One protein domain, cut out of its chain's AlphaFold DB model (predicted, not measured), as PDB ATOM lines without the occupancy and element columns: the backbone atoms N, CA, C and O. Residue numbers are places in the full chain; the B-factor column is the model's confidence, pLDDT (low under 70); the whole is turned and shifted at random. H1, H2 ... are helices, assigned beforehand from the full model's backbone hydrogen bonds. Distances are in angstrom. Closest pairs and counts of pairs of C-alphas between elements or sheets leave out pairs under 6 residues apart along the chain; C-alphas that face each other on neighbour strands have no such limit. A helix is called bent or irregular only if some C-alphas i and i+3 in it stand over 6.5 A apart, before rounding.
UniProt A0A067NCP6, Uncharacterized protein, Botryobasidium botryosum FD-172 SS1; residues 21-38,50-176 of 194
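This is residues 21 to 38 and 50 to 176 of the 194 residues of an uncharacterized protein of Botryobasidium botryosum FD-172 SS1 (UniProt A0A067NCP6). Two helical hairpins, H2 with H3a and H4 with H5, are stacked crosswise, with H4 packed over both H2 and H3a. H1 lies alongside H2, away from H4 and H5, and at the other side of the stack residues 165 to 176, of which 165 to 175 belong to the long H5, stick out from the body. The printed part has 145 residues with five named helices, H1 to H5 in chain order, and no named strand; the class is all helix. It is compact, with a radius of gyration of the C-alphas of 16.8 A, and its C-alphas span 54 by 33 by 29 A.

H1 is residues 21 to 31, from C-alpha 21 at (8.385, -12.607, 43.048), 15.3 A long. H2, residues 57 to 79, is 31.5 A long and has a kink of 37 degrees near residue 73; it is irregular, with C-alphas 73 and 76 7.4 A apart. H3, residues 83 to 105, was assigned as one helix by its hydrogen bonds but is bent: C-alphas 95 and 98 are 6.9 A apart. Its arms are H3a, residues 83 to 95, 18.1 A, and H3b, residues 98 to 105, 10.6 A; they stand at a steep tilt of 37 degrees, only just past shallow. H4, residues 116 to 136, is 30.1 A long and begins with C-alpha 116 at (-11.320, -17.684, 35.900). H5, residues 140 to 175, is 52.7 A long and ends with C-alpha 175 at (-25.814, -9.383, 14.865). It has a kink of 26 degrees near residue 149 and is only just irregular, with C-alphas 145 and 148 6.7 A apart.

H1 touches residues 63 to 73 of H2, opposite ways at a shallow tilt of 24 degrees; the closest C-alphas, of Thr 29 and Met 66, are 6.2 A apart. H2 and H3a form a hairpin at a shallow tilt of 19 degrees, closest at the C-alphas of Ala 78 and Arg 86, 4.3 A. Residues 116 to 123 of H4 touch residues 64 to 71 of H2 at a steep tilt of 43 degrees, the same way; the closest C-alphas, of Asp 68 and Ile 119, are 5.6 A apart. Residues 123 to 130 of H4 touch residues 89 to 93 of H3a at a steep tilt of 54 degrees, closest at the C-alphas of Ser 93 and Met 123, 5.4 A. H4 and H5 form a hairpin at a shallow tilt of 26 degrees, closest at the C-alphas of His 131 and Ala 143, 4.8 A. H3b and H5 only just touch, with 3 pairs of C-alphas within 8 A, the closest those of Arg 101 and Val 152 at 7.0 A. H1 and H5 are apart, and so are H2 and H5. Every O i to N i+4 pair is within hydrogen-bond range in H1, H3a, H3b and H4, against 17 of 19 in H2 and 28 of 32 in H5.

The C-alphas farthest apart, of Gly 138 and Leu 176, are 56.9 A apart. Residues 39 to 49 are not printed, and C-alphas 38 and 50 are 5.5 A apart across the cut, which lies in the link from H1 to H2. Of the links printed whole, H2 to H3 and H4 to H5 are tight and H3 to H4 is short. Mean pLDDT of the printed part is 87.7; residues 50 to 52, 107 to 112 and 163 to 176 are under 70.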
ATOM      1  N   MET A  21       9.777 -12.425  43.475       96.19
ATOM      2  CA  MET A  21       8.385 -12.607  43.048       96.19
ATOM      3  C   MET A  21       7.543 -13.307  44.117       96.19
ATOM      4  O   MET A  21       6.410 -12.897  44.370       96.19
ATOM      5  N   ASN A  22       8.085 -14.337  44.769       95.00
ATOM      6  CA  ASN A  22       7.400 -15.045  45.847       95.00
ATOM      7  C   ASN A  22       7.049 -14.092  47.003       95.00
ATOM      8  O   ASN A  22       5.913 -14.082  47.476       95.00
ATOM      9  N   GLN A  23       7.992 -13.242  47.412       96.25
ATOM     10  CA  GLN A  23       7.772 -12.243  48.459       96.25
ATOM     11  C   GLN A  23       6.712 -11.215  48.059       96.25
ATOM     12  O   GLN A  23       5.827 -10.916  48.860       96.25
ATOM     13  N   VAL A  24       6.741 -10.724  46.816       97.06
ATOM     14  CA  VAL A  24       5.724  -9.792  46.306       97.06
ATOM     15  C   VAL A  24       4.336 -10.432  46.327       97.06
ATOM     16  O   VAL A  24       3.396  -9.826  46.836       97.06
ATOM     17  N   ILE A  25       4.195 -11.672  45.846       96.44
ATOM     18  CA  ILE A  25       2.913 -12.396  45.876       96.44
ATOM     19  C   ILE A  25       2.405 -12.525  47.315       96.44
ATOM     20  O   ILE A  25       1.228 -12.274  47.574       96.44
ATOM     21  N   GLN A  26       3.275 -12.878  48.263       94.81
ATOM     22  CA  GLN A  26       2.900 -13.007  49.673       94.81
ATOM     23  C   GLN A  26       2.460 -11.672  50.281       94.81
ATOM     24  O   GLN A  26       1.428 -11.629  50.951       94.81
ATOM     25  N   GLN A  27       3.194 -10.589  50.019       95.75
ATOM     26  CA  GLN A  27       2.859  -9.249  50.504       95.75
ATOM     27  C   GLN A  27       1.517  -8.769  49.946       95.75
ATOM     28  O   GLN A  27       0.657  -8.336  50.712       95.75
ATOM     29  N   VAL A  28       1.299  -8.916  48.635       94.81
ATOM     30  CA  VAL A  28       0.025  -8.550  48.002       94.81
ATOM     31  C   VAL A  28      -1.106  -9.396  48.575       94.81
ATOM     32  O   VAL A  28      -2.103  -8.839  49.023       94.81
ATOM     33  N   THR A  29      -0.933 -10.718  48.664       93.81
ATOM     34  CA  THR A  29      -1.942 -11.626  49.236       93.81
ATOM     35  C   THR A  29      -2.311 -11.245  50.670       93.81
ATOM     36  O   THR A  29      -3.488 -11.255  51.017       93.81
ATOM     37  N   ALA A  30      -1.325 -10.892  51.499       92.56
ATOM     38  CA  ALA A  30      -1.546 -10.479  52.884       92.56
ATOM     39  C   ALA A  30      -2.248  -9.117  53.003       92.56
ATOM     40  O   ALA A  30      -2.908  -8.860  54.006       92.56
ATOM     41  N   SER A  31      -2.111  -8.259  51.989       92.12
ATOM     42  CA  SER A  31      -2.773  -6.953  51.924       92.12
ATOM     43  C   SER A  31      -4.202  -7.005  51.377       92.12
ATOM     44  O   SER A  31      -4.923  -6.014  51.482       92.12
ATOM     45  N   LEU A  32      -4.620  -8.131  50.780       90.00
ATOM     46  CA  LEU A  32      -5.955  -8.237  50.201       90.00
ATOM     47  C   LEU A  32      -7.034  -8.168  51.292       90.00
ATOM     48  O   LEU A  32      -6.913  -8.848  52.318       90.00
ATOM     49  N   PRO A  33      -8.133  -7.429  51.052       88.12
ATOM     50  CA  PRO A  33      -9.290  -7.467  51.931       88.12
ATOM     51  C   PRO A  33      -9.884  -8.878  51.975       88.12
ATOM     52  O   PRO A  33      -9.671  -9.721  51.093       88.12
ATOM     53  N   SER A  34     -10.659  -9.149  53.020       87.88
ATOM     54  CA  SER A  34     -11.358 -10.427  53.138       87.88
ATOM     55  C   SER A  34     -12.330 -10.617  51.966       87.88
ATOM     56  O   SER A  34     -13.019  -9.683  51.568       87.88
ATOM     57  N   VAL A  35     -12.489 -11.852  51.472       86.50
ATOM     58  CA  VAL A  35     -13.531 -12.185  50.471       86.50
ATOM     59  C   VAL A  35     -14.955 -11.897  50.962       86.50
ATOM     60  O   VAL A  35     -15.883 -11.838  50.165       86.50
ATOM     61  N   TYR A  36     -15.128 -11.732  52.275       84.81
ATOM     62  CA  TYR A  36     -16.391 -11.390  52.935       84.81
ATOM     63  C   TYR A  36     -16.521  -9.903  53.258       84.81
ATOM     64  O   TYR A  36     -17.419  -9.514  54.002       84.81
ATOM     65  N   GLU A  37     -15.574  -9.085  52.826       81.44
ATOM     66  CA  GLU A  37     -15.624  -7.648  53.026       81.44
ATOM     67  C   GLU A  37     -16.405  -6.977  51.900       81.44
ATOM     68  O   GLU A  37     -16.279  -7.371  50.743       81.44
ATOM     69  N   GLU A  38     -17.220  -5.980  52.243       75.44
ATOM     70  CA  GLU A  38     -17.938  -5.179  51.252       75.44
ATOM     71  C   GLU A  38     -16.954  -4.288  50.486       75.44
ATOM     72  O   GLU A  38     -16.240  -3.494  51.100       75.44
ATOM     73  N   SER A  50     -19.386  -8.082  55.346       63.88
ATOM     74  CA  SER A  50     -20.730  -8.338  54.846       63.88
ATOM     75  C   SER A  50     -21.570  -9.044  55.910       63.88
ATOM     76  O   SER A  50     -21.213 -10.111  56.428       63.88
ATOM     77  N   ARG A  51     -22.724  -8.450  56.230       62.97
ATOM     78  CA  ARG A  51     -23.691  -9.024  57.181       62.97
ATOM     79  C   ARG A  51     -24.361 -10.283  56.633       62.97
ATOM     80  O   ARG A  51     -24.778 -11.132  57.418       62.97
ATOM     81  N   THR A  52     -24.441 -10.422  55.310       67.81
ATOM     82  CA  THR A  52     -25.060 -11.569  54.628       67.81
ATOM     83  C   THR A  52     -24.101 -12.754  54.483       67.81
ATOM     84  O   THR A  52     -24.522 -13.828  54.057       67.81
ATOM     85  N   LYS A  53     -22.821 -12.593  54.873       71.00
ATOM     86  CA  LYS A  53     -21.722 -13.536  54.583       71.00
ATOM     87  C   LYS A  53     -21.587 -13.835  53.089       71.00
ATOM     88  O   LYS A  53     -21.033 -14.871  52.718       71.00
ATOM     89  N   GLU A  54     -22.106 -12.960  52.235       79.69
ATOM     90  CA  GLU A  54     -21.939 -13.095  50.799       79.69
ATOM     91  C   GLU A  54     -20.496 -12.815  50.408       79.69
ATOM     92  O   GLU A  54     -19.812 -12.015  51.051       79.69
ATOM     93  N   ILE A  55     -20.023 -13.538  49.393       82.31
ATOM     94  CA  ILE A  55     -18.697 -13.288  48.851       82.31
ATOM     95  C   ILE A  55     -18.791 -12.055  47.970       82.31
ATOM     96  O   ILE A  55     -19.617 -11.987  47.058       82.31
ATOM     97  N   ASP A  56     -17.902 -11.105  48.212       85.62
ATOM     98  CA  ASP A  56     -17.672 -10.028  47.273       85.62
ATOM     99  C   ASP A  56     -16.869 -10.570  46.080       85.62
ATOM    100  O   ASP A  56     -15.755 -11.083  46.214       85.62
ATOM    101  N   HIS A  57     -17.474 -10.507  44.895       80.12
ATOM    102  CA  HIS A  57     -16.905 -11.058  43.666       80.12
ATOM    103  C   HIS A  57     -15.606 -10.365  43.231       80.12
ATOM    104  O   HIS A  57     -14.742 -11.033  42.653       80.12
ATOM    105  N   TYR A  58     -15.435  -9.070  43.518       83.25
ATOM    106  CA  TYR A  58     -14.196  -8.354  43.215       83.25
ATOM    107  C   TYR A  58     -13.077  -8.846  44.125       83.25
ATOM    108  O   TYR A  58     -12.028  -9.271  43.638       83.25
ATOM    109  N   ASN A  59     -13.332  -8.905  45.432       87.50
ATOM    110  CA  ASN A  59     -12.361  -9.404  46.399       87.50
ATOM    111  C   ASN A  59     -11.995 -10.862  46.104       87.50
ATOM    112  O   ASN A  59     -10.813 -11.191  45.993       87.50
ATOM    113  N   ALA A  60     -12.981 -11.732  45.868       89.56
ATOM    114  CA  ALA A  60     -12.728 -13.118  45.477       89.56
ATOM    115  C   ALA A  60     -11.868 -13.229  44.215       89.56
ATOM    116  O   ALA A  60     -10.973 -14.072  44.167       89.56
ATOM    117  N   THR A  61     -12.089 -12.364  43.223       90.38
ATOM    118  CA  THR A  61     -11.290 -12.351  41.993       90.38
ATOM    119  C   THR A  61      -9.808 -12.125  42.275       90.38
ATOM    120  O   THR A  61      -8.975 -12.872  41.762       90.38
ATOM    121  N   TYR A  62      -9.466 -11.169  43.141       92.12
ATOM    122  CA  TYR A  62      -8.071 -10.928  43.518       92.12
ATOM    123  C   TYR A  62      -7.447 -12.107  44.270       92.12
ATOM    124  O   TYR A  62      -6.295 -12.455  44.010       92.12
ATOM    125  N   HIS A  63      -8.208 -12.782  45.133       94.75
ATOM    126  CA  HIS A  63      -7.736 -13.994  45.812       94.75
ATOM    127  C   HIS A  63      -7.444 -15.136  44.825       94.75
ATOM    128  O   HIS A  63      -6.398 -15.781  44.923       94.75
ATOM    129  N   PHE A  64      -8.301 -15.341  43.819       95.38
ATOM    130  CA  PHE A  64      -8.030 -16.310  42.750       95.38
ATOM    131  C   PHE A  64      -6.804 -15.931  41.916       95.38
ATOM    132  O   PHE A  64      -6.004 -16.808  41.596       95.38
ATOM    133  N   LEU A  65      -6.609 -14.646  41.603       95.62
ATOM    134  CA  LEU A  65      -5.418 -14.178  40.885       95.62
ATOM    135  C   LEU A  65      -4.130 -14.438  41.676       95.62
ATOM    136  O   LEU A  65      -3.140 -14.879  41.098       95.62
ATOM    137  N   MET A  66      -4.133 -14.227  42.995       97.06
ATOM    138  CA  MET A  66      -2.968 -14.532  43.836       97.06
ATOM    139  C   MET A  66      -2.701 -16.037  43.952       97.06
ATOM    140  O   MET A  66      -1.543 -16.472  43.964       97.06
ATOM    141  N   CYS A  67      -3.760 -16.849  43.993       97.44
ATOM    142  CA  CYS A  67      -3.646 -18.303  43.893       97.44
ATOM    143  C   CYS A  67      -2.966 -18.712  42.578       97.44
ATOM    144  O   CYS A  67      -1.977 -19.445  42.600       97.44
ATOM    145  N   ASP A  68      -3.441 -18.183  41.450       97.50
ATOM    146  CA  ASP A  68      -2.888 -18.485  40.130       97.50
ATOM    147  C   ASP A  68      -1.437 -18.021  39.982       97.50
ATOM    148  O   ASP A  68      -0.602 -18.776  39.490       97.50
ATOM    149  N   ALA A  69      -1.103 -16.830  40.485       97.88
ATOM    150  CA  ALA A  69       0.268 -16.327  40.506       97.88
ATOM    151  C   ALA A  69       1.203 -17.275  41.276       97.88
ATOM    152  O   ALA A  69       2.288 -17.606  40.792       97.88
ATOM    153  N   THR A  70       0.755 -17.779  42.433       98.25
ATOM    154  CA  THR A  70       1.501 -18.777  43.217       98.25
ATOM    155  C   THR A  70       1.700 -20.065  42.414       98.25
ATOM    156  O   THR A  70       2.819 -20.572  42.321       98.25
ATOM    157  N   ILE A  71       0.637 -20.591  41.794       97.94
ATOM    158  CA  ILE A  71       0.722 -21.809  40.976       97.94
ATOM    159  C   ILE A  71       1.687 -21.596  39.806       97.94
ATOM    160  O   ILE A  71       2.578 -22.414  39.588       97.94
ATOM    161  N   CYS A  72       1.563 -20.489  39.075       97.19
ATOM    162  CA  CYS A  72       2.409 -20.179  37.930       97.19
ATOM    163  C   CYS A  72       3.888 -20.119  38.322       97.19
ATOM    164  O   CYS A  72       4.702 -20.801  37.690       97.19
ATOM    165  N   LEU A  73       4.216 -19.399  39.400       97.56
ATOM    166  CA  LEU A  73       5.581 -19.272  39.908       97.56
ATOM    167  C   LEU A  73       6.180 -20.637  40.286       97.56
ATOM    168  O   LEU A  73       7.308 -20.961  39.907       97.56
ATOM    169  N   HIS A  74       5.424 -21.478  40.996       97.44
ATOM    170  CA  HIS A  74       5.938 -22.737  41.538       97.44
ATOM    171  C   HIS A  74       5.816 -23.945  40.588       97.44
ATOM    172  O   HIS A  74       6.573 -24.910  40.741       97.44
ATOM    173  N   SER A  75       4.944 -23.904  39.575       93.81
ATOM    174  CA  SER A  75       4.564 -25.068  38.751       93.81
ATOM    175  C   SER A  75       5.738 -25.772  38.067       93.81
ATOM    176  O   SER A  75       5.822 -27.003  38.071       93.81
ATOM    177  N   ARG A  76       6.683 -25.019  37.486       92.94
ATOM    178  CA  ARG A  76       7.841 -25.604  36.792       92.94
ATOM    179  C   ARG A  76       8.741 -26.363  37.763       92.94
ATOM    180  O   ARG A  76       9.172 -27.471  37.457       92.94
ATOM    181  N   ARG A  77       8.989 -25.788  38.943       94.00
ATOM    182  CA  ARG A  77       9.798 -26.412  39.999       94.00
ATOM    183  C   ARG A  77       9.090 -27.621  40.603       94.00
ATOM    184  O   ARG A  77       9.730 -28.648  40.806       94.00
ATOM    185  N   ALA A  78       7.782 -27.523  40.834       94.44
ATOM    186  CA  ALA A  78       6.968 -28.635  41.319       94.44
ATOM    187  C   ALA A  78       7.067 -29.850  40.381       94.44
ATOM    188  O   ALA A  78       7.350 -30.961  40.825       94.44
ATOM    189  N   ARG A  79       6.946 -29.632  39.062       92.25
ATOM    190  CA  ARG A  79       7.087 -30.690  38.040       92.25
ATOM    191  C   ARG A  79       8.499 -31.260  37.931       92.25
ATOM    192  O   ARG A  79       8.649 -32.399  37.509       92.25
ATOM    193  N   ALA A  80       9.514 -30.497  38.326       93.38
ATOM    194  CA  ALA A  80      10.891 -30.973  38.440       93.38
ATOM    195  C   ALA A  80      11.150 -31.778  39.732       93.38
ATOM    196  O   ALA A  80      12.290 -32.140  40.003       93.38
ATOM    197  N   GLY A  81      10.117 -32.050  40.541       91.81
ATOM    198  CA  GLY A  81      10.222 -32.835  41.772       91.81
ATOM    199  C   GLY A  81      10.500 -32.011  43.032       91.81
ATOM    200  O   GLY A  81      10.770 -32.585  44.082       91.81
ATOM    201  N   ASN A  82      10.431 -30.675  42.970       95.62
ATOM    202  CA  ASN A  82      10.593 -29.851  44.165       95.62
ATOM    203  C   ASN A  82       9.334 -29.914  45.048       95.62
ATOM    204  O   ASN A  82       8.298 -29.334  44.710       95.62
ATOM    205  N   TYR A  83       9.448 -30.592  46.192       95.38
ATOM    206  CA  TYR A  83       8.349 -30.787  47.139       95.38
ATOM    207  C   TYR A  83       7.786 -29.473  47.691       95.38
ATOM    208  O   TYR A  83       6.577 -29.292  47.675       95.38
ATOM    209  N   THR A  84       8.636 -28.515  48.073       96.56
ATOM    210  CA  THR A  84       8.191 -27.212  48.597       96.56
ATOM    211  C   THR A  84       7.330 -26.451  47.589       96.56
ATOM    212  O   THR A  84       6.274 -25.933  47.937       96.56
ATOM    213  N   SER A  85       7.748 -26.410  46.323       96.56
ATOM    214  CA  SER A  85       6.968 -25.775  45.261       96.56
ATOM    215  C   SER A  85       5.660 -26.500  44.982       96.56
ATOM    216  O   SER A  85       4.642 -25.852  44.762       96.56
ATOM    217  N   ARG A  86       5.668 -27.834  45.005       96.81
ATOM    218  CA  ARG A  86       4.442 -28.621  44.851       96.81
ATOM    219  C   ARG A  86       3.456 -28.318  45.980       96.81
ATOM    220  O   ARG A  86       2.293 -28.027  45.716       96.81
ATOM    221  N   ASP A  87       3.927 -28.344  47.221       97.75
ATOM    222  CA  ASP A  87       3.092 -28.105  48.393       97.75
ATOM    223  C   ASP A  87       2.547 -26.666  48.387       97.75
ATOM    224  O   ASP A  87       1.385 -26.452  48.727       97.75
ATOM    225  N   ALA A  88       3.322 -25.689  47.894       97.88
ATOM    226  CA  ALA A  88       2.852 -24.321  47.674       97.88
ATOM    227  C   ALA A  88       1.698 -24.241  46.652       97.88
ATOM    228  O   ALA A  88       0.679 -23.609  46.940       97.88
ATOM    229  N   CYS A  89       1.811 -24.913  45.494       98.06
ATOM    230  CA  CYS A  89       0.734 -24.985  44.493       98.06
ATOM    231  C   CYS A  89      -0.547 -25.618  45.064       98.06
ATOM    232  O   CYS A  89      -1.652 -25.092  44.888       98.06
ATOM    233  N   ILE A  90      -0.401 -26.741  45.772       97.56
ATOM    234  CA  ILE A  90      -1.520 -27.478  46.372       97.56
ATOM    235  C   ILE A  90      -2.175 -26.644  47.477       97.56
ATOM    236  O   ILE A  90      -3.397 -26.510  47.506       97.56
ATOM    237  N   ALA A  91      -1.386 -26.021  48.356       97.88
ATOM    238  CA  ALA A  91      -1.893 -25.172  49.430       97.88
ATOM    239  C   ALA A  91      -2.591 -23.909  48.901       97.88
ATOM    240  O   ALA A  91      -3.597 -23.475  49.465       97.88
ATOM    241  N   ALA A  92      -2.086 -23.298  47.823       97.69
ATOM    242  CA  ALA A  92      -2.777 -22.206  47.136       97.69
ATOM    243  C   ALA A  92      -4.148 -22.662  46.615       97.69
ATOM    244  O   ALA A  92      -5.163 -22.043  46.940       97.69
ATOM    245  N   SER A  93      -4.186 -23.801  45.919       98.00
ATOM    246  CA  SER A  93      -5.426 -24.374  45.387       98.00
ATOM    247  C   SER A  93      -6.436 -24.677  46.500       98.00
ATOM    248  O   SER A  93      -7.586 -24.247  46.426       98.00
ATOM    249  N   TRP A  94      -6.005 -25.337  47.582       97.81
ATOM    250  CA  TRP A  94      -6.856 -25.664  48.733       97.81
ATOM    251  C   TRP A  94      -7.495 -24.441  49.379       97.81
ATOM    252  O   TRP A  94      -8.688 -24.471  49.683       97.81
ATOM    253  N   ARG A  95      -6.733 -23.355  49.559       96.69
ATOM    254  CA  ARG A  95      -7.244 -22.114  50.161       96.69
ATOM    255  C   ARG A  95      -8.428 -21.534  49.390       96.69
ATOM    256  O   ARG A  95      -9.301 -20.926  50.003       96.69
ATOM    257  N   MET A  96      -8.484 -21.739  48.077       96.06
ATOM    258  CA  MET A  96      -9.537 -21.193  47.216       96.06
ATOM    259  C   MET A  96     -10.774 -22.079  47.096       96.06
ATOM    260  O   MET A  96     -11.841 -21.603  46.704       96.06
ATOM    261  N   MET A  97     -10.687 -23.353  47.470       96.44
ATOM    262  CA  MET A  97     -11.810 -24.274  47.324       96.44
ATOM    263  C   MET A  97     -13.058 -23.904  48.148       96.44
ATOM    264  O   MET A  97     -14.167 -24.081  47.634       96.44
ATOM    265  N   PRO A  98     -12.964 -23.383  49.389       93.56
ATOM    266  CA  PRO A  98     -14.134 -22.879  50.113       93.56
ATOM    267  C   PRO A  98     -14.819 -21.710  49.393       93.56
ATOM    268  O   PRO A  98     -16.042 -21.705  49.260       93.56
ATOM    269  N   VAL A  99     -14.027 -20.771  48.862       92.50
ATOM    270  CA  VAL A  99     -14.506 -19.601  48.108       92.50
ATOM    271  C   VAL A  99     -15.242 -20.062  46.847       92.50
ATOM    272  O   VAL A  99     -16.378 -19.657  46.603       92.50
ATOM    273  N   LEU A 100     -14.647 -20.995  46.095       92.44
ATOM    274  CA  LEU A 100     -15.246 -21.553  44.882       92.44
ATOM    275  C   LEU A 100     -16.586 -22.246  45.156       92.44
ATOM    276  O   LEU A 100     -17.560 -22.016  44.441       92.44
ATOM    277  N   ARG A 101     -16.667 -23.084  46.199       92.00
ATOM    278  CA  ARG A 101     -17.926 -23.747  46.580       92.00
ATOM    279  C   ARG A 101     -19.027 -22.742  46.873       92.00
ATOM    280  O   ARG A 101     -20.166 -22.941  46.459       92.00
ATOM    281  N   GLN A 102     -18.686 -21.680  47.589       89.44
ATOM    282  CA  GLN A 102     -19.650 -20.668  47.973       89.44
ATOM    283  C   GLN A 102     -20.129 -19.855  46.762       89.44
ATOM    284  O   GLN A 102     -21.336 -19.681  46.617       89.44
ATOM    285  N   ILE A 103     -19.235 -19.483  45.838       87.12
ATOM    286  CA  ILE A 103     -19.610 -18.864  44.552       87.12
ATOM    287  C   ILE A 103     -20.580 -19.764  43.775       87.12
ATOM    288  O   ILE A 103     -21.618 -19.312  43.290       87.12
ATOM    289  N   LEU A 104     -20.284 -21.066  43.693       87.44
ATOM    290  CA  LEU A 104     -21.151 -22.023  43.001       87.44
ATOM    291  C   LEU A 104     -22.516 -22.192  43.685       87.44
ATOM    292  O   LEU A 104     -23.507 -22.416  42.981       87.44
ATOM    293  N   GLY A 105     -22.562 -22.108  45.018       85.44
ATOM    294  CA  GLY A 105     -23.776 -22.223  45.826       85.44
ATOM    295  C   GLY A 105     -24.663 -20.978  45.792       85.44
ATOM    296  O   GLY A 105     -25.881 -21.104  45.817       85.44
ATOM    297  N   GLN A 106     -24.071 -19.789  45.668       78.81
ATOM    298  CA  GLN A 106     -24.796 -18.513  45.605       78.81
ATOM    299  C   GLN A 106     -25.423 -18.231  44.234       78.81
ATOM    300  O   GLN A 106     -26.084 -17.211  44.071       78.81
ATOM    301  N   ALA A 107     -25.224 -19.119  43.249       67.31
ATOM    302  CA  ALA A 107     -25.680 -18.936  41.870       67.31
ATOM    303  C   ALA A 107     -25.332 -17.541  41.314       67.31
ATOM    304  O   ALA A 107     -26.103 -16.975  40.540       67.31
ATOM    305  N   MET A 108     -24.180 -16.986  41.724       62.19
ATOM    306  CA  MET A 108     -23.741 -15.661  41.294       62.19
ATOM    307  C   MET A 108     -23.552 -15.679  39.781       62.19
ATOM    308  O   MET A 108     -22.569 -16.206  39.264       62.19
ATOM    309  N   SER A 109     -24.522 -15.104  39.074       55.06
ATOM    310  CA  SER A 109     -24.520 -14.962  37.621       55.06
ATOM    311  C   SER A 109     -23.434 -14.005  37.124       55.06
ATOM    312  O   SER A 109     -23.195 -13.961  35.929       55.06
ATOM    313  N   SER A 110     -22.780 -13.261  38.025       54.47
ATOM    314  CA  SER A 110     -21.804 -12.207  37.732       54.47
ATOM    315  C   SER A 110     -20.339 -12.611  37.916       54.47
ATOM    316  O   SER A 110     -19.461 -11.751  37.845       54.47
ATOM    317  N   PHE A 111     -20.026 -13.897  38.124       62.28
ATOM    318  CA  PHE A 111     -18.633 -14.374  38.116       62.28
ATOM    319  C   PHE A 111     -18.097 -14.501  36.673       62.28
ATOM    320  O   PHE A 111     -17.532 -15.514  36.272       62.28
ATOM    321  N   ASP A 112     -18.304 -13.450  35.875       63.81
ATOM    322  CA  ASP A 112     -18.075 -13.369  34.426       63.81
ATOM    323  C   ASP A 112     -16.636 -12.969  34.063       63.81
ATOM    324  O   ASP A 112     -16.341 -12.545  32.942       63.81
ATOM    325  N   PHE A 113     -15.686 -13.120  34.990       73.44
ATOM    326  CA  PHE A 113     -14.286 -12.898  34.665       73.44
ATOM    327  C   PHE A 113     -13.759 -14.076  33.845       73.44
ATOM    328  O   PHE A 113     -13.493 -15.158  34.368       73.44
ATOM    329  N   SER A 114     -13.604 -13.872  32.535       79.06
ATOM    330  CA  SER A 114     -13.279 -14.946  31.586       79.06
ATOM    331  C   SER A 114     -11.973 -15.673  31.917       79.06
ATOM    332  O   SER A 114     -11.835 -16.848  31.595       79.06
ATOM    333  N   TYR A 115     -11.033 -15.010  32.594       85.62
ATOM    334  CA  TYR A 115      -9.768 -15.617  33.006       85.62
ATOM    335  C   TYR A 115      -9.928 -16.648  34.141       85.62
ATOM    336  O   TYR A 115      -9.050 -17.488  34.320       85.62
ATOM    337  N   MET A 116     -11.062 -16.681  34.852       89.00
ATOM    338  CA  MET A 116     -11.320 -17.684  35.900       89.00
ATOM    339  C   MET A 116     -11.244 -19.116  35.384       89.00
ATOM    340  O   MET A 116     -10.782 -20.003  36.096       89.00
ATOM    341  N   VAL A 117     -11.617 -19.345  34.120       90.50
ATOM    342  CA  VAL A 117     -11.488 -20.667  33.496       90.50
ATOM    343  C   VAL A 117     -10.032 -21.149  33.480       90.50
ATOM    344  O   VAL A 117      -9.774 -22.336  33.684       90.50
ATOM    345  N   VAL A 118      -9.077 -20.235  33.281       93.75
ATOM    346  CA  VAL A 118      -7.640 -20.536  33.273       93.75
ATOM    347  C   VAL A 118      -7.191 -20.920  34.679       93.75
ATOM    348  O   VAL A 118      -6.612 -21.990  34.857       93.75
ATOM    349  N   ILE A 119      -7.565 -20.117  35.678       95.25
ATOM    350  CA  ILE A 119      -7.230 -20.359  37.086       95.25
ATOM    351  C   ILE A 119      -7.785 -21.712  37.547       95.25
ATOM    352  O   ILE A 119      -7.060 -22.541  38.100       95.25
ATOM    353  N   PHE A 120      -9.058 -21.998  37.256       95.38
ATOM    354  CA  PHE A 120      -9.676 -23.278  37.612       95.38
ATOM    355  C   PHE A 120      -9.019 -24.458  36.896       95.38
ATOM    356  O   PHE A 120      -8.880 -25.528  37.484       95.38
ATOM    357  N   THR A 121      -8.573 -24.272  35.652       96.44
ATOM    358  CA  THR A 121      -7.830 -25.301  34.910       96.44
ATOM    359  C   THR A 121      -6.480 -25.586  35.567       96.44
ATOM    360  O   THR A 121      -6.098 -26.750  35.700       96.44
ATOM    361  N   HIS A 122      -5.765 -24.552  36.015       97.31
ATOM    362  CA  HIS A 122      -4.514 -24.716  36.749       97.31
ATOM    363  C   HIS A 122      -4.732 -25.437  38.081       97.31
ATOM    364  O   HIS A 122      -4.098 -26.463  38.314       97.31
ATOM    365  N   MET A 123      -5.696 -25.003  38.897       98.19
ATOM    366  CA  MET A 123      -6.043 -25.688  40.150       98.19
ATOM    367  C   MET A 123      -6.439 -27.154  39.919       98.19
ATOM    368  O   MET A 123      -5.980 -28.045  40.633       98.19
ATOM    369  N   PHE A 124      -7.255 -27.428  38.893       98.06
ATOM    370  CA  PHE A 124      -7.661 -28.791  38.534       98.06
ATOM    371  C   PHE A 124      -6.450 -29.653  38.183       98.06
ATOM    372  O   PHE A 124      -6.356 -30.804  38.613       98.06
ATOM    373  N   ARG A 125      -5.495 -29.098  37.432       97.50
ATOM    374  CA  ARG A 125      -4.257 -29.790  37.076       97.50
ATOM    375  C   ARG A 125      -3.395 -30.093  38.298       97.50
ATOM    376  O   ARG A 125      -2.866 -31.203  38.376       97.50
ATOM    377  N   GLU A 126      -3.238 -29.148  39.221       97.62
ATOM    378  CA  GLU A 126      -2.428 -29.353  40.426       97.62
ATOM    379  C   GLU A 126      -3.043 -30.445  41.316       97.62
ATOM    380  O   GLU A 126      -2.353 -31.400  41.678       97.62
ATOM    381  N   PHE A 127      -4.359 -30.406  41.552       98.00
ATOM    382  CA  PHE A 127      -5.053 -31.481  42.267       98.00
ATOM    383  C   PHE A 127      -4.997 -32.824  41.538       98.00
ATOM    384  O   PHE A 127      -4.759 -33.850  42.167       98.00
ATOM    385  N   GLY A 128      -5.185 -32.843  40.217       97.50
ATOM    386  CA  GLY A 128      -5.140 -34.077  39.433       97.50
ATOM    387  C   GLY A 128      -3.758 -34.728  39.474       97.50
ATOM    388  O   GLY A 128      -3.644 -35.939  39.648       97.50
ATOM    389  N   THR A 129      -2.707 -33.909  39.390       96.00
ATOM    390  CA  THR A 129      -1.318 -34.371  39.498       96.00
ATOM    391  C   THR A 129      -1.046 -34.958  40.882       96.00
ATOM    392  O   THR A 129      -0.478 -36.045  40.984       96.00
ATOM    393  N   GLU A 130      -1.489 -34.280  41.943       96.62
ATOM    394  CA  GLU A 130      -1.308 -34.772  43.308       96.62
ATOM    395  C   GLU A 130      -2.107 -36.049  43.576       96.62
ATOM    396  O   GLU A 130      -1.576 -37.004  44.136       96.62
ATOM    397  N   HIS A 131      -3.350 -36.120  43.100       97.81
ATOM    398  CA  HIS A 131      -4.172 -37.323  43.182       97.81
ATOM    399  C   HIS A 131      -3.476 -38.527  42.532       97.81
ATOM    400  O   HIS A 131      -3.342 -39.582  43.155       97.81
ATOM    401  N   SER A 132      -2.979 -38.375  41.299       97.25
ATOM    402  CA  SER A 132      -2.225 -39.430  40.610       97.25
ATOM    403  C   SER A 132      -0.960 -39.833  41.367       97.25
ATOM    404  O   SER A 132      -0.639 -41.020  41.429       97.25
ATOM    405  N   ARG A 133      -0.256 -38.870  41.974       95.50
ATOM    406  CA  ARG A 133       0.938 -39.134  42.785       95.50
ATOM    407  C   ARG A 133       0.607 -39.945  44.037       95.50
ATOM    408  O   ARG A 133       1.292 -40.925  44.312       95.50
ATOM    409  N   LEU A 134      -0.431 -39.560  44.777       96.94
ATOM    410  CA  LEU A 134      -0.873 -40.262  45.986       96.94
ATOM    411  C   LEU A 134      -1.279 -41.704  45.670       96.94
ATOM    412  O   LEU A 134      -0.847 -42.624  46.361       96.94
ATOM    413  N   LEU A 135      -2.002 -41.926  44.567       97.69
ATOM    414  CA  LEU A 135      -2.317 -43.277  44.095       97.69
ATOM    415  C   LEU A 135      -1.064 -44.096  43.772       97.69
ATOM    416  O   LEU A 135      -0.978 -45.254  44.175       97.69
ATOM    417  N   ALA A 136      -0.084 -43.506  43.083       97.25
ATOM    418  CA  ALA A 136       1.161 -44.191  42.737       97.25
ATOM    419  C   ALA A 136       1.986 -44.600  43.972       97.25
ATOM    420  O   ALA A 136       2.736 -45.570  43.914       97.25
ATOM    421  N   MET A 137       1.835 -43.885  45.087       96.69
ATOM    422  CA  MET A 137       2.479 -44.208  46.365       96.69
ATOM    423  C   MET A 137       1.647 -45.138  47.262       96.69
ATOM    424  O   MET A 137       2.107 -45.508  48.338       96.69
ATOM    425  N   GLY A 138       0.426 -45.506  46.859       97.44
ATOM    426  CA  GLY A 138      -0.494 -46.288  47.691       97.44
ATOM    427  C   GLY A 138      -1.180 -45.486  48.807       97.44
ATOM    428  O   GLY A 138      -1.803 -46.070  49.690       97.44
ATOM    429  N   GLU A 139      -1.115 -44.152  48.773       97.19
ATOM    430  CA  GLU A 139      -1.787 -43.262  49.728       97.19
ATOM    431  C   GLU A 139      -3.252 -43.022  49.321       97.19
ATOM    432  O   GLU A 139      -3.669 -41.918  48.958       97.19
ATOM    433  N   PHE A 140      -4.058 -44.084  49.367       96.88
ATOM    434  CA  PHE A 140      -5.444 -44.063  48.879       96.88
ATOM    435  C   PHE A 140      -6.348 -43.082  49.631       96.88
ATOM    436  O   PHE A 140      -7.210 -42.449  49.022       96.88
ATOM    437  N   GLU A 141      -6.143 -42.922  50.939       96.56
ATOM    438  CA  GLU A 141      -6.924 -41.986  51.751       96.56
ATOM    439  C   GLU A 141      -6.669 -40.531  51.354       96.56
ATOM    440  O   GLU A 141      -7.615 -39.766  51.157       96.56
ATOM    441  N   GLY A 142      -5.400 -40.171  51.141       93.56
ATOM    442  CA  GLY A 142      -5.029 -38.852  50.634       93.56
ATOM    443  C   GLY A 142      -5.621 -38.599  49.248       93.56
ATOM    444  O   GLY A 142      -6.217 -37.548  49.011       93.56
ATOM    445  N   ALA A 143      -5.526 -39.581  48.346       96.12
ATOM    446  CA  ALA A 143      -6.114 -39.474  47.013       96.12
ATOM    447  C   ALA A 143      -7.636 -39.254  47.084       96.12
ATOM    448  O   ALA A 143      -8.173 -38.367  46.419       96.12
ATOM    449  N   ARG A 144      -8.342 -39.989  47.951       97.25
ATOM    450  CA  ARG A 144      -9.798 -39.873  48.114       97.25
ATOM    451  C   ARG A 144     -10.243 -38.472  48.538       97.25
ATOM    452  O   ARG A 144     -11.278 -38.007  48.065       97.25
ATOM    453  N   ILE A 145      -9.462 -37.784  49.373       96.75
ATOM    454  CA  ILE A 145      -9.761 -36.414  49.833       96.75
ATOM    455  C   ILE A 145      -9.737 -35.397  48.679       96.75
ATOM    456  O   ILE A 145     -10.441 -34.394  48.740       96.75
ATOM    457  N   ILE A 146      -8.984 -35.655  47.605       96.56
ATOM    458  CA  ILE A 146      -8.870 -34.737  46.459       96.56
ATOM    459  C   ILE A 146     -10.061 -34.861  45.490       96.56
ATOM    460  O   ILE A 146     -10.407 -33.904  44.794       96.56
ATOM    461  N   VAL A 147     -10.727 -36.019  45.448       96.88
ATOM    462  CA  VAL A 147     -11.823 -36.297  44.499       96.88
ATOM    463  C   VAL A 147     -12.976 -35.277  44.580       96.88
ATOM    464  O   VAL A 147     -13.423 -34.807  43.525       96.88
ATOM    465  N   PRO A 148     -13.457 -34.868  45.773       97.12
ATOM    466  CA  PRO A 148     -14.447 -33.800  45.884       97.12
ATOM    467  C   PRO A 148     -13.988 -32.480  45.259       97.12
ATOM    468  O   PRO A 148     -14.789 -31.819  44.600       97.12
ATOM    469  N   GLU A 149     -12.712 -32.107  45.398       97.19
ATOM    470  CA  GLU A 149     -12.199 -30.849  44.840       97.19
ATOM    471  C   GLU A 149     -12.182 -30.872  43.313       97.19
ATOM    472  O   GLU A 149     -12.644 -29.930  42.665       97.19
ATOM    473  N   LEU A 150     -11.729 -31.986  42.731       97.50
ATOM    474  CA  LEU A 150     -11.775 -32.213  41.284       97.50
ATOM    475  C   LEU A 150     -13.211 -32.163  40.758       97.50
ATOM    476  O   LEU A 150     -13.473 -31.593  39.696       97.50
ATOM    477  N   THR A 151     -14.161 -32.698  41.525       96.81
ATOM    478  CA  THR A 151     -15.583 -32.643  41.176       96.81
ATOM    479  C   THR A 151     -16.083 -31.198  41.167       96.81
ATOM    480  O   THR A 151     -16.657 -30.762  40.172       96.81
ATOM    481  N   VAL A 152     -15.810 -30.420  42.218       95.44
ATOM    482  CA  VAL A 152     -16.196 -28.999  42.301       95.44
ATOM    483  C   VAL A 152     -15.607 -28.188  41.139       95.44
ATOM    484  O   VAL A 152     -16.335 -27.449  40.474       95.44
ATOM    485  N   LEU A 153     -14.319 -28.366  40.842       95.69
ATOM    486  CA  LEU A 153     -13.647 -27.669  39.743       95.69
ATOM    487  C   LEU A 153     -14.204 -28.061  38.372       95.69
ATOM    488  O   LEU A 153     -14.411 -27.192  37.529       95.69
ATOM    489  N   SER A 154     -14.523 -29.339  38.147       94.69
ATOM    490  CA  SER A 154     -15.145 -29.764  36.885       94.69
ATOM    491  C   SER A 154     -16.531 -29.143  36.676       94.69
ATOM    492  O   SER A 154     -16.864 -28.737  35.561       94.69
ATOM    493  N   VAL A 155     -17.321 -28.988  37.747       92.56
ATOM    494  CA  VAL A 155     -18.600 -28.265  37.694       92.56
ATOM    495  C   VAL A 155     -18.379 -26.792  37.355       92.56
ATOM    496  O   VAL A 155     -19.088 -26.266  36.496       92.56
ATOM    497  N   ALA A 156     -17.402 -26.135  37.987       90.44
ATOM    498  CA  ALA A 156     -17.083 -24.734  37.718       90.44
ATOM    499  C   ALA A 156     -16.663 -24.508  36.257       90.44
ATOM    500  O   ALA A 156     -17.215 -23.643  35.575       90.44
ATOM    501  N   LEU A 157     -15.753 -25.341  35.745       90.75
ATOM    502  CA  LEU A 157     -15.289 -25.289  34.357       90.75
ATOM    503  C   LEU A 157     -16.436 -25.501  33.359       90.75
ATOM    504  O   LEU A 157     -16.545 -24.768  32.375       90.75
ATOM    505  N   ARG A 158     -17.336 -26.456  33.632       88.19
ATOM    506  CA  ARG A 158     -18.513 -26.701  32.790       88.19
ATOM    507  C   ARG A 158     -19.457 -25.495  32.755       88.19
ATOM    508  O   ARG A 158     -19.875 -25.106  31.668       88.19
ATOM    509  N   ARG A 159     -19.751 -24.874  33.907       84.81
ATOM    510  CA  ARG A 159     -20.602 -23.669  33.970       84.81
ATOM    511  C   ARG A 159     -20.025 -22.520  33.140       84.81
ATOM    512  O   ARG A 159     -20.763 -21.881  32.395       84.81
ATOM    513  N   HIS A 160     -18.710 -22.303  33.200       79.81
ATOM    514  CA  HIS A 160     -18.053 -21.299  32.358       79.81
ATOM    515  C   HIS A 160     -18.165 -21.619  30.859       79.81
ATOM    516  O   HIS A 160     -18.450 -20.727  30.059       79.81
ATOM    517  N   ALA A 161     -17.991 -22.883  30.462       78.31
ATOM    518  CA  ALA A 161     -18.128 -23.294  29.063       78.31
ATOM    519  C   ALA A 161     -19.559 -23.087  28.524       78.31
ATOM    520  O   ALA A 161     -19.745 -22.630  27.391       78.31
ATOM    521  N   GLU A 162     -20.574 -23.382  29.339       77.12
ATOM    522  CA  GLU A 162     -21.985 -23.147  29.014       77.12
ATOM    523  C   GLU A 162     -22.295 -21.648  28.872       77.12
ATOM    524  O   GLU A 162     -22.932 -21.251  27.892       77.12
ATOM    525  N   GLY A 163     -21.778 -20.807  29.777       68.69
ATOM    526  CA  GLY A 163     -21.922 -19.348  29.715       68.69
ATOM    527  C   GLY A 163     -21.350 -18.743  28.428       68.69
ATOM    528  O   GLY A 163     -22.032 -17.978  27.745       68.69
ATOM    529  N   ILE A 164     -20.146 -19.160  28.018       64.50
ATOM    530  CA  ILE A 164     -19.520 -18.715  26.757       64.50
ATOM    531  C   ILE A 164     -20.355 -19.147  25.542       64.50
ATOM    532  O   ILE A 164     -20.555 -18.368  24.606       64.50
ATOM    533  N   SER A 165     -20.874 -20.379  25.547       60.47
ATOM    534  CA  SER A 165     -21.733 -20.900  24.474       60.47
ATOM    535  C   SER A 165     -23.030 -20.095  24.334       60.47
ATOM    536  O   SER A 165     -23.432 -19.750  23.219       60.47
ATOM    537  N   LEU A 166     -23.662 -19.744  25.458       60.75
ATOM    538  CA  LEU A 166     -24.876 -18.928  25.489       60.75
ATOM    539  C   LEU A 166     -24.610 -17.486  25.041       60.75
ATOM    540  O   LEU A 166     -25.315 -16.996  24.161       60.75
ATOM    541  N   ALA A 167     -23.558 -16.839  25.548       60.75
ATOM    542  CA  ALA A 167     -23.170 -15.490  25.133       60.75
ATOM    543  C   ALA A 167     -22.880 -15.413  23.624       60.75
ATOM    544  O   ALA A 167     -23.322 -14.487  22.940       60.75
ATOM    545  N   ARG A 168     -22.204 -16.430  23.072       62.62
ATOM    546  CA  ARG A 168     -21.927 -16.532  21.633       62.62
ATOM    547  C   ARG A 168     -23.206 -16.655  20.804       62.62
ATOM    548  O   ARG A 168     -23.329 -15.983  19.784       62.62
ATOM    549  N   LYS A 169     -24.166 -17.480  21.238       60.50
ATOM    550  CA  LYS A 169     -25.473 -17.625  20.569       60.50
ATOM    551  C   LYS A 169     -26.283 -16.327  20.618       60.50
ATOM    552  O   LYS A 169     -26.867 -15.942  19.608       60.50
ATOM    553  N   SER A 170     -26.270 -15.626  21.750       59.41
ATOM    554  CA  SER A 170     -26.955 -14.339  21.910       59.41
ATOM    555  C   SER A 170     -26.346 -13.242  21.033       59.41
ATOM    556  O   SER A 170     -27.087 -12.517  20.377       59.41
ATOM    557  N   MET A 171     -25.013 -13.160  20.930       58.62
ATOM    558  CA  MET A 171     -24.353 -12.212  20.020       58.62
ATOM    559  C   MET A 171     -24.675 -12.485  18.547       58.62
ATOM    560  O   MET A 171     -24.900 -11.544  17.793       58.62
ATOM    561  N   ILE A 172     -24.760 -13.753  18.134       62.22
ATOM    562  CA  ILE A 172     -25.150 -14.112  16.760       62.22
ATOM    563  C   ILE A 172     -26.591 -13.671  16.464       62.22
ATOM    564  O   ILE A 172     -26.841 -13.116  15.398       62.22
ATOM    565  N   ASN A 173     -27.523 -13.842  17.407       55.12
ATOM    566  CA  ASN A 173     -28.916 -13.408  17.241       55.12
ATOM    567  C   ASN A 173     -29.090 -11.879  17.247       55.12
ATOM    568  O   ASN A 173     -30.028 -11.371  16.642       55.12
ATOM    569  N   ILE A 174     -28.196 -11.141  17.915       60.31
ATOM    570  CA  ILE A 174     -28.190  -9.669  17.905       60.31
ATOM    571  C   ILE A 174     -27.562  -9.130  16.607       60.31
ATOM    572  O   ILE A 174     -28.028  -8.130  16.066       60.31
ATOM    573  N   LEU A 175     -26.528  -9.796  16.081       51.34
ATOM    574  CA  LEU A 175     -25.814  -9.383  14.865       51.34
ATOM    575  C   LEU A 175     -26.476  -9.858  13.560       51.34
ATOM    576  O   LEU A 175     -26.162  -9.341  12.490       51.34
ATOM    577  N   LEU A 176     -27.401 -10.814  13.633       51.44
ATOM    578  CA  LEU A 176     -28.249 -11.239  12.520       51.44
ATOM    579  C   LEU A 176     -29.715 -11.071  12.929       51.44
ATOM    580  O   LEU A 176     -30.344 -12.057  13.322       51.44
TER     581      LEU A 176